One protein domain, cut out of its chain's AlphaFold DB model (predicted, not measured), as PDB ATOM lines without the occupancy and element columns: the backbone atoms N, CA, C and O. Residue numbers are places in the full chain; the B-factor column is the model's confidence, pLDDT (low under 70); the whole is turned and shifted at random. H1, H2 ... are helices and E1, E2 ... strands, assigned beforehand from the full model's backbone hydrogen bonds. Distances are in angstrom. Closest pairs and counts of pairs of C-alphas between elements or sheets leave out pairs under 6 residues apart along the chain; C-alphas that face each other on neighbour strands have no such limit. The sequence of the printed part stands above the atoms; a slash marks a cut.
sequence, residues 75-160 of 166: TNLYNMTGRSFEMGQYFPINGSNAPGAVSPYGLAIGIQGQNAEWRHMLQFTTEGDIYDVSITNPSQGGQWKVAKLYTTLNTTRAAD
ATOM      1  N   THR A  75     253.610 244.580 246.889       79.00
ATOM      2  CA  THR A  75     252.237 244.069 247.033       79.00
ATOM      3  C   THR A  75     252.086 243.221 248.297       79.00
ATOM      4  O   THR A  75     253.054 242.594 248.725       79.00
ATOM      5  N   ASN A  76     250.866 243.108 248.835       74.06
ATOM      6  CA  ASN A  76     250.540 242.258 249.993       74.06
ATOM      7  C   ASN A  76     251.282 242.659 251.276       74.06
ATOM      8  O   ASN A  76     251.868 241.825 251.967       74.06
ATOM      9  N   LEU A  77     251.233 243.951 251.600       77.38
ATOM     10  CA  LEU A  77     251.686 244.468 252.890       77.38
ATOM     11  C   LEU A  77     251.068 243.657 254.053       77.38
ATOM     12  O   LEU A  77     249.878 243.322 254.034       77.38
ATOM     13  N   TYR A  78     251.877 243.329 255.068       77.81
ATOM     14  CA  TYR A  78     251.446 242.514 256.211       77.81
ATOM     15  C   TYR A  78     250.236 243.146 256.914       77.81
ATOM     16  O   TYR A  78     250.278 244.311 257.302       77.81
ATOM     17  N   ASN A  79     249.162 242.368 257.083       79.94
ATOM     18  CA  ASN A  79     247.888 242.815 257.663       79.94
ATOM     19  C   ASN A  79     247.224 244.007 256.929       79.94
ATOM     20  O   ASN A  79     246.452 244.767 257.510       79.94
ATOM     21  N   MET A  80     247.521 244.182 255.639       74.56
ATOM     22  CA  MET A  80     246.981 245.247 254.792       74.56
ATOM     23  C   MET A  80     246.518 244.661 253.446       74.56
ATOM     24  O   MET A  80     247.036 244.988 252.380       74.56
ATOM     25  N   THR A  81     245.539 243.752 253.497       80.38
ATOM     26  CA  THR A  81     245.015 243.027 252.327       80.38
ATOM     27  C   THR A  81     244.569 243.970 251.203       80.38
ATOM     28  O   THR A  81     243.751 244.872 251.405       80.38
ATOM     29  N   GLY A  82     245.083 243.747 249.988       78.06
ATOM     30  CA  GLY A  82     244.790 244.599 248.830       78.06
ATOM     31  C   GLY A  82     245.369 246.010 248.958       78.06
ATOM     32  O   GLY A  82     244.764 246.971 248.480       78.06
ATOM     33  N   ARG A  83     246.493 246.149 249.669       83.81
ATOM     34  CA  ARG A  83     247.313 247.359 249.699       83.81
ATOM     35  C   ARG A  83     248.695 247.073 249.137       83.81
ATOM     36  O   ARG A  83     249.251 245.984 249.330       83.81
ATOM     37  N   SER A  84     249.248 248.088 248.501       85.62
ATOM     38  CA  SER A  84     250.604 248.103 247.975       85.62
ATOM     39  C   SER A  84     251.345 249.337 248.469       85.62
ATOM     40  O   SER A  84     250.746 250.384 248.719       85.62
ATOM     41  N   PHE A  85     252.654 249.198 248.645       86.31
ATOM     42  CA  PHE A  85     253.554 250.329 248.815       86.31
ATOM     43  C   PHE A  85     254.198 250.637 247.471       86.31
ATOM     44  O   PHE A  85     254.793 249.753 246.852       86.31
ATOM     45  N   GLU A  86     254.035 251.873 247.024       84.19
ATOM     46  CA  GLU A  86     254.324 252.310 245.664       84.19
ATOM     47  C   GLU A  86     255.052 253.648 245.660       84.19
ATOM     48  O   GLU A  86     255.020 254.423 246.620       84.19
ATOM     49  N   MET A  87     255.699 253.924 244.535       82.56
ATOM     50  CA  MET A  87     256.385 255.179 244.268       82.56
ATOM     51  C   MET A  87     256.181 255.569 242.799       82.56
ATOM     52  O   MET A  87     255.994 254.715 241.936       82.56
ATOM     53  N   GLY A  88     256.226 256.860 242.495       77.75
ATOM     54  CA  GLY A  88     256.150 257.341 241.115       77.75
ATOM     55  C   GLY A  88     255.938 258.845 241.032       77.75
ATOM     56  O   GLY A  88     255.951 259.540 242.044       77.75
ATOM     57  N   GLN A  89     255.752 259.377 239.826       78.88
ATOM     58  CA  GLN A  89     255.531 260.814 239.663       78.88
ATOM     59  C   GLN A  89     254.146 261.215 240.190       78.88
ATOM     60  O   GLN A  89     253.146 260.626 239.785       78.88
ATOM     61  N   TYR A  90     254.060 262.246 241.041       74.75
ATOM     62  CA  TYR A  90     252.790 262.578 241.702       74.75
ATOM     63  C   TYR A  90     251.675 263.023 240.745       74.75
ATOM     64  O   TYR A  90     250.518 262.749 241.035       74.75
ATOM     65  N   PHE A  91     251.966 263.685 239.617       69.44
ATOM     66  CA  PHE A  91     250.913 264.217 238.738       69.44
ATOM     67  C   PHE A  91     250.145 263.114 237.984       69.44
ATOM     68  O   PHE A  91     248.918 263.083 238.080       69.44
ATOM     69  N   PRO A  92     250.816 262.144 237.325       63.88
ATOM     70  CA  PRO A  92     250.147 260.951 236.794       63.88
ATOM     71  C   PRO A  92     249.396 260.126 237.850       63.88
ATOM     72  O   PRO A  92     248.411 259.473 237.526       63.88
ATOM     73  N   ILE A  93     249.862 260.154 239.103       63.34
ATOM     74  CA  ILE A  93     249.337 259.359 240.221       63.34
ATOM     75  C   ILE A  93     248.105 259.998 240.883       63.34
ATOM     76  O   ILE A  93     247.134 259.311 241.188       63.34
ATOM     77  N   ASN A  94     248.149 261.306 241.124       62.72
ATOM     78  CA  ASN A  94     247.161 262.051 241.905       62.72
ATOM     79  C   ASN A  94     246.210 262.878 241.021       62.72
ATOM     80  O   ASN A  94     245.337 263.577 241.532       62.72
ATOM     81  N   GLY A  95     246.428 262.886 239.698       64.69
ATOM     82  CA  GLY A  95     245.666 263.693 238.735       64.69
ATOM     83  C   GLY A  95     245.761 265.209 238.963       64.69
ATOM     84  O   GLY A  95     245.015 265.973 238.357       64.69
ATOM     85  N   SER A  96     246.642 265.649 239.863       69.00
ATOM     86  CA  SER A  96     246.837 267.041 240.262       69.00
ATOM     87  C   SER A  96     248.253 267.247 240.794       69.00
ATOM     88  O   SER A  96     248.952 266.287 241.140       69.00
ATOM     89  N   ASN A  97     248.685 268.508 240.849       74.69
ATOM     90  CA  ASN A  97     249.972 268.849 241.438       74.69
ATOM     91  C   ASN A  97     249.994 268.554 242.942       74.69
ATOM     92  O   ASN A  97     248.959 268.598 243.610       74.69
ATOM     93  N   ALA A  98     251.190 268.309 243.482       75.94
ATOM     94  CA  ALA A  98     251.383 268.369 244.921       75.94
ATOM     95  C   ALA A  98     250.906 269.743 245.446       75.94
ATOM     96  O   ALA A  98     251.079 270.754 244.753       75.94
ATOM     97  N   PRO A  99     250.277 269.809 246.631       75.38
ATOM     98  CA  PRO A  99     249.760 271.061 247.177       75.38
ATOM     99  C   PRO A  99     250.845 272.142 247.221       75.38
ATOM    100  O   PRO A  99     251.886 271.940 247.824       75.38
ATOM    101  N   GLY A 100     250.620 273.285 246.571       74.12
ATOM    102  CA  GLY A 100     251.594 274.385 246.544       74.12
ATOM    103  C   GLY A 100     252.813 274.182 245.631       74.12
ATOM    104  O   GLY A 100     253.674 275.058 245.610       74.12
ATOM    105  N   ALA A 101     252.899 273.088 244.866       78.12
ATOM    106  CA  ALA A 101     253.948 272.907 243.862       78.12
ATOM    107  C   ALA A 101     253.695 273.779 242.621       78.12
ATOM    108  O   ALA A 101     252.569 273.857 242.117       78.12
ATOM    109  N   VAL A 102     254.755 274.407 242.106       78.56
ATOM    110  CA  VAL A 102     254.726 275.217 240.875       78.56
ATOM    111  C   VAL A 102     254.852 274.307 239.649       78.56
ATOM    112  O   VAL A 102     254.275 274.570 238.596       78.56
ATOM    113  N   SER A 103     255.572 273.201 239.807       83.00
ATOM    114  CA  SER A 103     255.800 272.163 238.809       83.00
ATOM    115  C   SER A 103     254.795 270.999 238.919       83.00
ATOM    116  O   SER A 103     254.284 270.722 240.004       83.00
ATOM    117  N   PRO A 104     254.501 270.262 237.830       78.44
ATOM    118  CA  PRO A 104     253.854 268.944 237.880       78.44
ATOM    119  C   PRO A 104     254.858 267.790 238.079       78.44
ATOM    120  O   PRO A 104     254.480 266.612 238.119       78.44
ATOM    121  N   TYR A 105     256.152 268.102 238.142       79.88
ATOM    122  CA  TYR A 105     257.228 267.134 238.308       79.88
ATOM    123  C   TYR A 105     257.619 266.977 239.778       79.88
ATOM    124  O   TYR A 105     257.716 267.944 240.526       79.88
ATOM    125  N   GLY A 106     257.898 265.737 240.167       81.38
ATOM    126  CA  GLY A 106     258.368 265.359 241.495       81.38
ATOM    127  C   GLY A 106     257.997 263.917 241.811       81.38
ATOM    128  O   GLY A 106     257.497 263.197 240.944       81.38
ATOM    129  N   LEU A 107     258.253 263.480 243.039       84.94
ATOM    130  CA  LEU A 107     258.104 262.086 243.459       84.94
ATOM    131  C   LEU A 107     257.013 261.969 244.523       84.94
ATOM    132  O   LEU A 107     256.999 262.735 245.478       84.94
ATOM    133  N   ALA A 108     256.133 260.985 244.395       85.44
ATOM    134  CA  ALA A 108     255.280 260.500 245.467       85.44
ATOM    135  C   ALA A 108     255.748 259.109 245.899       85.44
ATOM    136  O   ALA A 108     256.130 258.286 245.065       85.44
ATOM    137  N   ILE A 109     255.690 258.844 247.198       87.88
ATOM    138  CA  ILE A 109     255.881 257.520 247.789       87.88
ATOM    139  C   ILE A 109     254.777 257.291 248.809       87.88
ATOM    140  O   ILE A 109     254.479 258.173 249.613       87.88
ATOM    141  N   GLY A 110     254.130 256.134 248.780       87.44
ATOM    142  CA  GLY A 110     252.929 255.967 249.580       87.44
ATOM    143  C   GLY A 110     252.249 254.623 249.454       87.44
ATOM    144  O   GLY A 110     252.758 253.685 248.849       87.44
ATOM    145  N   ILE A 111     251.080 254.547 250.077       87.94
ATOM    146  CA  ILE A 111     250.249 253.350 250.109       87.94
ATOM    147  C   ILE A 111     249.096 253.532 249.132       87.94
ATOM    148  O   ILE A 111     248.280 254.455 249.282       87.94
ATOM    149  N   GLN A 112     249.002 252.605 248.186       83.50
ATOM    150  CA  GLN A 112     247.871 252.483 247.288       83.50
ATOM    151  C   GLN A 112     246.873 251.445 247.823       83.50
ATOM    152  O   GLN A 112     247.210 250.400 248.390       83.50
ATOM    153  N   GLY A 113     245.605 251.815 247.726       79.94
ATOM    154  CA  GLY A 113     244.431 251.041 248.063       79.94
ATOM    155  C   GLY A 113     243.954 250.147 246.924       79.94
ATOM    156  O   GLY A 113     244.487 250.144 245.821       79.94
ATOM    157  N   GLN A 114     242.870 249.423 247.191       76.19
ATOM    158  CA  GLN A 114     242.129 248.720 246.147       76.19
ATOM    159  C   GLN A 114     241.578 249.764 245.158       76.19
ATOM    160  O   GLN A 114     241.254 250.875 245.576       76.19
ATOM    161  N   ASN A 115     241.484 249.413 243.873       75.12
ATOM    162  CA  ASN A 115     241.037 250.295 242.780       75.12
ATOM    163  C   ASN A 115     241.997 251.445 242.411       75.12
ATOM    164  O   ASN A 115     241.544 252.483 241.940       75.12
ATOM    165  N   ALA A 116     243.309 251.264 242.599       75.12
ATOM    166  CA  ALA A 116     244.331 252.264 242.261       75.12
ATOM    167  C   ALA A 116     244.184 253.605 243.021       75.12
ATOM    168  O   ALA A 116     244.535 254.675 242.531       75.12
ATOM    169  N   GLU A 117     243.661 253.548 244.249       79.06
ATOM    170  CA  GLU A 117     243.404 254.722 245.088       79.06
ATOM    171  C   GLU A 117     244.562 255.018 246.046       79.06
ATOM    172  O   GLU A 117     244.789 254.269 246.994       79.06
ATOM    173  N   TRP A 118     245.252 256.145 245.906       80.88
ATOM    174  CA  TRP A 118     246.274 256.542 246.877       80.88
ATOM    175  C   TRP A 118     245.646 257.020 248.192       80.88
ATOM    176  O   TRP A 118     244.685 257.789 248.180       80.88
ATOM    177  N   ARG A 119     246.162 256.547 249.337       81.38
ATOM    178  CA  ARG A 119     245.579 256.835 250.668       81.38
ATOM    179  C   ARG A 119     246.478 257.637 251.589       81.38
ATOM    180  O   ARG A 119     245.984 258.446 252.366       81.38
ATOM    181  N   HIS A 120     247.777 257.389 251.525       86.56
ATOM    182  CA  HIS A 120     248.773 258.077 252.333       86.56
ATOM    183  C   HIS A 120     250.046 258.203 251.516       86.56
ATOM    184  O   HIS A 120     250.524 257.196 250.994       86.56
ATOM    185  N   MET A 121     250.578 259.410 251.386       87.56
ATOM    186  CA  MET A 121     251.710 259.717 250.525       87.56
ATOM    187  C   MET A 121     252.614 260.753 251.168       87.56
ATOM    188  O   MET A 121     252.140 261.742 251.715       87.56
ATOM    189  N   LEU A 122     253.913 260.578 250.965       89.94
ATOM    190  CA  LEU A 122     254.873 261.665 251.015       89.94
ATOM    191  C   LEU A 122     255.128 262.142 249.586       89.94
ATOM    192  O   LEU A 122     255.403 261.332 248.699       89.94
ATOM    193  N   GLN A 123     255.029 263.447 249.364       88.19
ATOM    194  CA  GLN A 123     255.268 264.084 248.074       88.19
ATOM    195  C   GLN A 123     256.487 264.998 248.165       88.19
ATOM    196  O   GLN A 123     256.547 265.875 249.022       88.19
ATOM    197  N   PHE A 124     257.434 264.797 247.257       87.38
ATOM    198  CA  PHE A 124     258.644 265.586 247.085       87.38
ATOM    199  C   PHE A 124     258.500 266.418 245.820       87.38
ATOM    200  O   PHE A 124     258.382 265.882 244.713       87.38
ATOM    201  N   THR A 125     258.501 267.730 245.992       86.75
ATOM    202  CA  THR A 125     258.419 268.688 244.889       86.75
ATOM    203  C   THR A 125     259.810 268.987 244.330       86.75
ATOM    204  O   THR A 125     260.820 268.805 245.014       86.75
ATOM    205  N   THR A 126     259.888 269.464 243.090       85.69
ATOM    206  CA  THR A 126     261.155 269.931 242.493       85.69
ATOM    207  C   THR A 126     261.733 271.174 243.174       85.69
ATOM    208  O   THR A 126     262.921 271.452 243.061       85.69
ATOM    209  N   GLU A 127     260.895 271.899 243.901       83.31
ATOM    210  CA  GLU A 127     261.179 273.119 244.643       83.31
ATOM    211  C   GLU A 127     261.823 272.821 246.010       83.31
ATOM    212  O   GLU A 127     262.255 273.737 246.706       83.31
ATOM    213  N   GLY A 128     261.923 271.541 246.390       81.69
ATOM    214  CA  GLY A 128     262.525 271.096 247.649       81.69
ATOM    215  C   GLY A 128     261.551 271.033 248.827       81.69
ATOM    216  O   GLY A 128     261.953 270.663 249.930       81.69
ATOM    217  N   ASP A 129     260.271 271.344 248.607       86.25
ATOM    218  CA  ASP A 129     259.224 271.151 249.605       86.25
ATOM    219  C   ASP A 129     258.787 269.688 249.688       86.25
ATOM    220  O   ASP A 129     258.737 268.971 248.678       86.25
ATOM    221  N   ILE A 130     258.410 269.279 250.900       89.25
ATOM    222  CA  ILE A 130     257.900 267.945 251.203       89.25
ATOM    223  C   ILE A 130     256.519 268.078 251.840       89.25
ATOM    224  O   ILE A 130     256.327 268.871 252.766       89.25
ATOM    225  N   TYR A 131     255.571 267.277 251.364       88.81
ATOM    226  CA  TYR A 131     254.204 267.234 251.874       88.81
ATOM    227  C   TYR A 131     253.857 265.826 252.343       88.81
ATOM    228  O   TYR A 131     254.148 264.855 251.649       88.81
ATOM    229  N   ASP A 132     253.210 265.730 253.499       90.62
ATOM    230  CA  ASP A 132     252.493 264.536 253.933       90.62
ATOM    231  C   ASP A 132     251.013 264.702 253.597       90.62
ATOM    232  O   ASP A 132     250.381 265.707 253.935       90.62
ATOM    233  N   VAL A 133     250.475 263.744 252.853       87.06
ATOM    234  CA  VAL A 133     249.167 263.850 252.221       87.06
ATOM    235  C   VAL A 133     248.399 262.559 252.453       87.06
ATOM    236  O   VAL A 133     248.819 261.480 252.036       87.06
ATOM    237  N   SER A 134     247.240 262.653 253.102       87.56
ATOM    238  CA  SER A 134     246.420 261.486 253.432       87.56
ATOM    239  C   SER A 134     244.932 261.705 253.189       87.56
ATOM    240  O   SER A 134     244.416 262.819 253.271       87.56
ATOM    241  N   ILE A 135     244.218 260.625 252.889       83.06
ATOM    242  CA  ILE A 135     242.779 260.630 252.643       83.06
ATOM    243  C   ILE A 135     242.140 259.372 253.221       83.06
ATOM    244  O   ILE A 135     242.641 258.257 253.078       83.06
ATOM    245  N   THR A 136     241.006 259.546 253.900       73.75
ATOM    246  CA  THR A 136     240.348 258.426 254.576       73.75
ATOM    247  C   THR A 136     239.560 257.554 253.596       73.75
ATOM    248  O   THR A 136     239.618 256.344 253.760       73.75
ATOM    249  N   ASN A 137     238.922 258.115 252.552       72.25
ATOM    250  CA  ASN A 137     238.200 257.372 251.500       72.25
ATOM    251  C   ASN A 137     238.030 258.205 250.204       72.25
ATOM    252  O   ASN A 137     237.046 258.940 250.087       72.25
ATOM    253  N   PRO A 138     238.940 258.102 249.222       69.62
ATOM    254  CA  PRO A 138     238.868 258.909 248.000       69.62
ATOM    255  C   PRO A 138     237.631 258.595 247.143       69.62
ATOM    256  O   PRO A 138     236.949 259.519 246.709       69.62
ATOM    257  N   SER A 139     237.247 257.322 246.993       70.75
ATOM    258  CA  SER A 139     236.045 256.914 246.235       70.75
ATOM    259  C   SER A 139     234.709 257.324 246.852       70.75
ATOM    260  O   SER A 139     233.678 257.219 246.195       70.75
ATOM    261  N   GLN A 140     234.700 257.792 248.101       75.12
ATOM    262  CA  GLN A 140     233.486 258.221 248.805       75.12
ATOM    263  C   GLN A 140     233.444 259.742 249.012       75.12
ATOM    264  O   GLN A 140     232.704 260.226 249.863       75.12
ATOM    265  N   GLY A 141     234.249 260.501 248.258       73.38
ATOM    266  CA  GLY A 141     234.284 261.963 248.346       73.38
ATOM    267  C   GLY A 141     235.083 262.503 249.534       73.38
ATOM    268  O   GLY A 141     234.841 263.622 249.980       73.38
ATOM    269  N   GLY A 142     236.028 261.722 250.069       74.75
ATOM    270  CA  GLY A 142     236.960 262.208 251.084       74.75
ATOM    271  C   GLY A 142     237.773 263.407 250.586       74.75
ATOM    272  O   GLY A 142     238.079 263.523 249.402       74.75
ATOM    273  N   GLN A 143     238.150 264.295 251.504       79.75
ATOM    274  CA  GLN A 143     239.070 265.394 251.210       79.75
ATOM    275  C   GLN A 143     240.492 265.036 251.634       79.75
ATOM    276  O   GLN A 143     240.701 264.356 252.644       79.75
ATOM    277  N   TRP A 144     241.465 265.514 250.862       79.88
ATOM    278  CA  TRP A 144     242.876 265.381 251.192       79.88
ATOM    279  C   TRP A 144     243.218 266.205 252.431       79.88
ATOM    280  O   TRP A 144     242.943 267.401 252.503       79.88
ATOM    281  N   LYS A 145     243.859 265.555 253.398       85.75
ATOM    282  CA  LYS A 145     244.533 266.202 254.520       85.75
ATOM    283  C   LYS A 145     245.982 266.398 254.123       85.75
ATOM    284  O   LYS A 145     246.645 265.432 253.756       85.75
ATOM    285  N   VAL A 146     246.445 267.638 254.185       86.38
ATOM    286  CA  VAL A 146     247.779 268.031 253.735       86.38
ATOM    287  C   VAL A 146     248.525 268.653 254.904       86.38
ATOM    288  O   VAL A 146     248.044 269.611 255.509       86.38
ATOM    289  N   ALA A 147     249.712 268.135 255.190       88.44
ATOM    290  CA  ALA A 147     250.690 268.752 256.067       88.44
ATOM    291  C   ALA A 147     251.948 269.077 255.256       88.44
ATOM    292  O   ALA A 147     252.430 268.255 254.480       88.44
ATOM    293  N   LYS A 148     252.489 270.284 255.431       87.62
ATOM    294  CA  LYS A 148     253.767 270.684 254.832       87.62
ATOM    295  C   LYS A 148     254.880 270.470 255.849       87.62
ATOM    296  O   LYS A 148     254.751 270.895 256.998       87.62
ATOM    297  N   LEU A 149     255.971 269.836 255.431       87.88
ATOM    298  CA  LEU A 149     257.165 269.721 256.255       87.88
ATOM    299  C   LEU A 149     257.986 271.002 256.119       87.88
ATOM    300  O   LEU A 149     258.362 271.429 255.024       87.88
ATOM    301  N   TYR A 150     258.277 271.591 257.270       86.94
ATOM    302  CA  TYR A 150     259.120 272.764 257.370       86.94
ATOM    303  C   TYR A 150     260.592 272.358 257.473       86.94
ATOM    304  O   TYR A 150     260.978 271.551 258.319       86.94
ATOM    305  N   THR A 151     261.411 272.914 256.591       82.12
ATOM    306  CA  THR A 151     262.848 272.690 256.451       82.12
ATOM    307  C   THR A 151     263.589 274.017 256.603       82.12
ATOM    308  O   THR A 151     262.992 275.093 256.578       82.12
ATOM    309  N   THR A 152     264.914 273.974 256.719       84.44
ATOM    310  CA  THR A 152     265.748 275.189 256.736       84.44
ATOM    311  C   THR A 152     265.690 275.990 255.433       84.44
ATOM    312  O   THR A 152     266.090 277.147 255.427       84.44
ATOM    313  N   LEU A 153     265.202 275.395 254.339       81.75
ATOM    314  CA  LEU A 153     264.994 276.087 253.069       81.75
ATOM    315  C   LEU A 153     263.690 276.887 253.048       81.75
ATOM    316  O   LEU A 153     263.631 277.882 252.337       81.75
ATOM    317  N   ASN A 154     262.670 276.476 253.810       83.31
ATOM    318  CA  ASN A 154     261.345 277.108 253.815       83.31
ATOM    319  C   ASN A 154     260.935 277.668 255.196       83.31
ATOM    320  O   ASN A 154     259.766 277.983 255.439       83.31
ATOM    321  N   THR A 155     261.903 277.821 256.103       89.62
ATOM    322  CA  THR A 155     261.717 278.509 257.380       89.62
ATOM    323  C   THR A 155     262.891 279.405 257.727       89.62
ATOM    324  O   THR A 155     264.034 279.163 257.350       89.62
ATOM    325  N   THR A 156     262.599 280.436 258.513       92.06
ATOM    326  CA  THR A 156     263.598 281.251 259.202       92.06
ATOM    327  C   THR A 156     263.451 281.063 260.702       92.06
ATOM    328  O   THR A 156     262.346 280.866 261.212       92.06
ATOM    329  N   ARG A 157     264.578 281.128 261.416       91.19
ATOM    330  CA  ARG A 157     264.597 281.113 262.876       91.19
ATOM    331  C   ARG A 157     264.923 282.508 263.385       91.19
ATOM    332  O   ARG A 157     265.974 283.053 263.053       91.19
ATOM    333  N   ALA A 158     264.025 283.079 264.173       89.62
ATOM    334  CA  ALA A 158     264.263 284.358 264.823       89.62
ATOM    335  C   ALA A 158     265.203 284.199 266.031       89.62
ATOM    336  O   ALA A 158     265.453 283.091 266.515       89.62
ATOM    337  N   ALA A 159     265.741 285.319 266.518       91.31
ATOM    338  CA  ALA A 159     266.675 285.342 267.646       91.31
ATOM    339  C   ALA A 159     266.054 284.828 268.961       91.31
ATOM    340  O   ALA A 159     266.763 284.296 269.809       91.31
ATOM    341  N   ASP A 160     264.731 284.940 269.106       93.25
ATOM    342  CA  ASP A 160     263.950 284.388 270.221       93.25
ATOM    343  C   ASP A 160     263.698 282.870 270.098       93.25
ATOM    344  O   ASP A 160     263.079 282.258 270.966       93.25
TER     345      ASP A 160
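This is residues 75 to 160 of the 166 residues of an uncharacterized protein of Pseudomonas sp. Leaf15 (UniProt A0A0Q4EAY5). Picture one twisted sheet of five strands, with the short helix H1 over one face and no named helix over the other, and with a thin tail, residues 155 to 160, that sticks out far from the sheet and holds the whole of E6, residues 155 to 157. The printed part has 86 residues, with one named helix and six named strands in the order E1, H1, E2, E3, E4, E5, E6. The sheet's order is E1, E2, E3, E4, E5, all antiparallel, and the class is mostly strand, though under half of the residues, 39 of 86, are in named elements. The whole is only just loose, close to compact, with a radius of gyration of the C-alphas of 14.6 A, and it is elongated, spanning 50 by 27 by 24 A.

Start at Thr 75 and go on to C-alpha 84 at (250.604, 248.103, 247.975), where E1 begins; it runs through residues 84 to 89, 16.0 A long. H1, residues 90 to 94, follows at once. Find C-alpha 106 at (258.368, 265.359, 241.495) for the beginning of E2, residues 106 to 112, 17.6 A long. E3, residues 118 to 125, measures 17.3 A and bends by 60 degrees at residue 121. E4 is residues 130 to 134, 13.4 A, and E5 is residues 145 to 149, 13.2 A. E6, residues 155 to 157, ends at C-alpha 157 at (264.597, 281.113, 262.876).

Begin at E1, an edge strand: it is antiparallel to E2 at 162 degrees, with N 86 and O 110 2.9 A apart, within hydrogen-bond range. E2 to E5 form a meander, each strand the antiparallel neighbour of the one before. In the hairpin of E2 and E3, look for N 109 and O 122 at 2.9 A; in that of E3 and E4, N 123 and O 131 at 2.8 A; in that of E4 and E5, N 147 and O 132 at 2.8 A. E5 is the other edge strand. H1 is on the sheet at a height of 7.6 A, only just over E2, with 3 of its 5 C-alphas falling on E2 and 2 on E1; the closest C-alphas of H1 and E2 are those of Tyr 90 and Ala 108, 5.0 A apart. In H1 every O i to N i+4 pair is within hydrogen-bond range. E6 pairs with no named strand and is apart from E5.

The two C-alphas farthest apart, those of Asn 115 and Ala 159, are 50.0 A from each other. The printed part has no cut. The link from H1 to E2, 11 residues, is long. Mean pLDDT of the printed part is 81.1; look for values under 70 at residues 91 to 96 and residue 138.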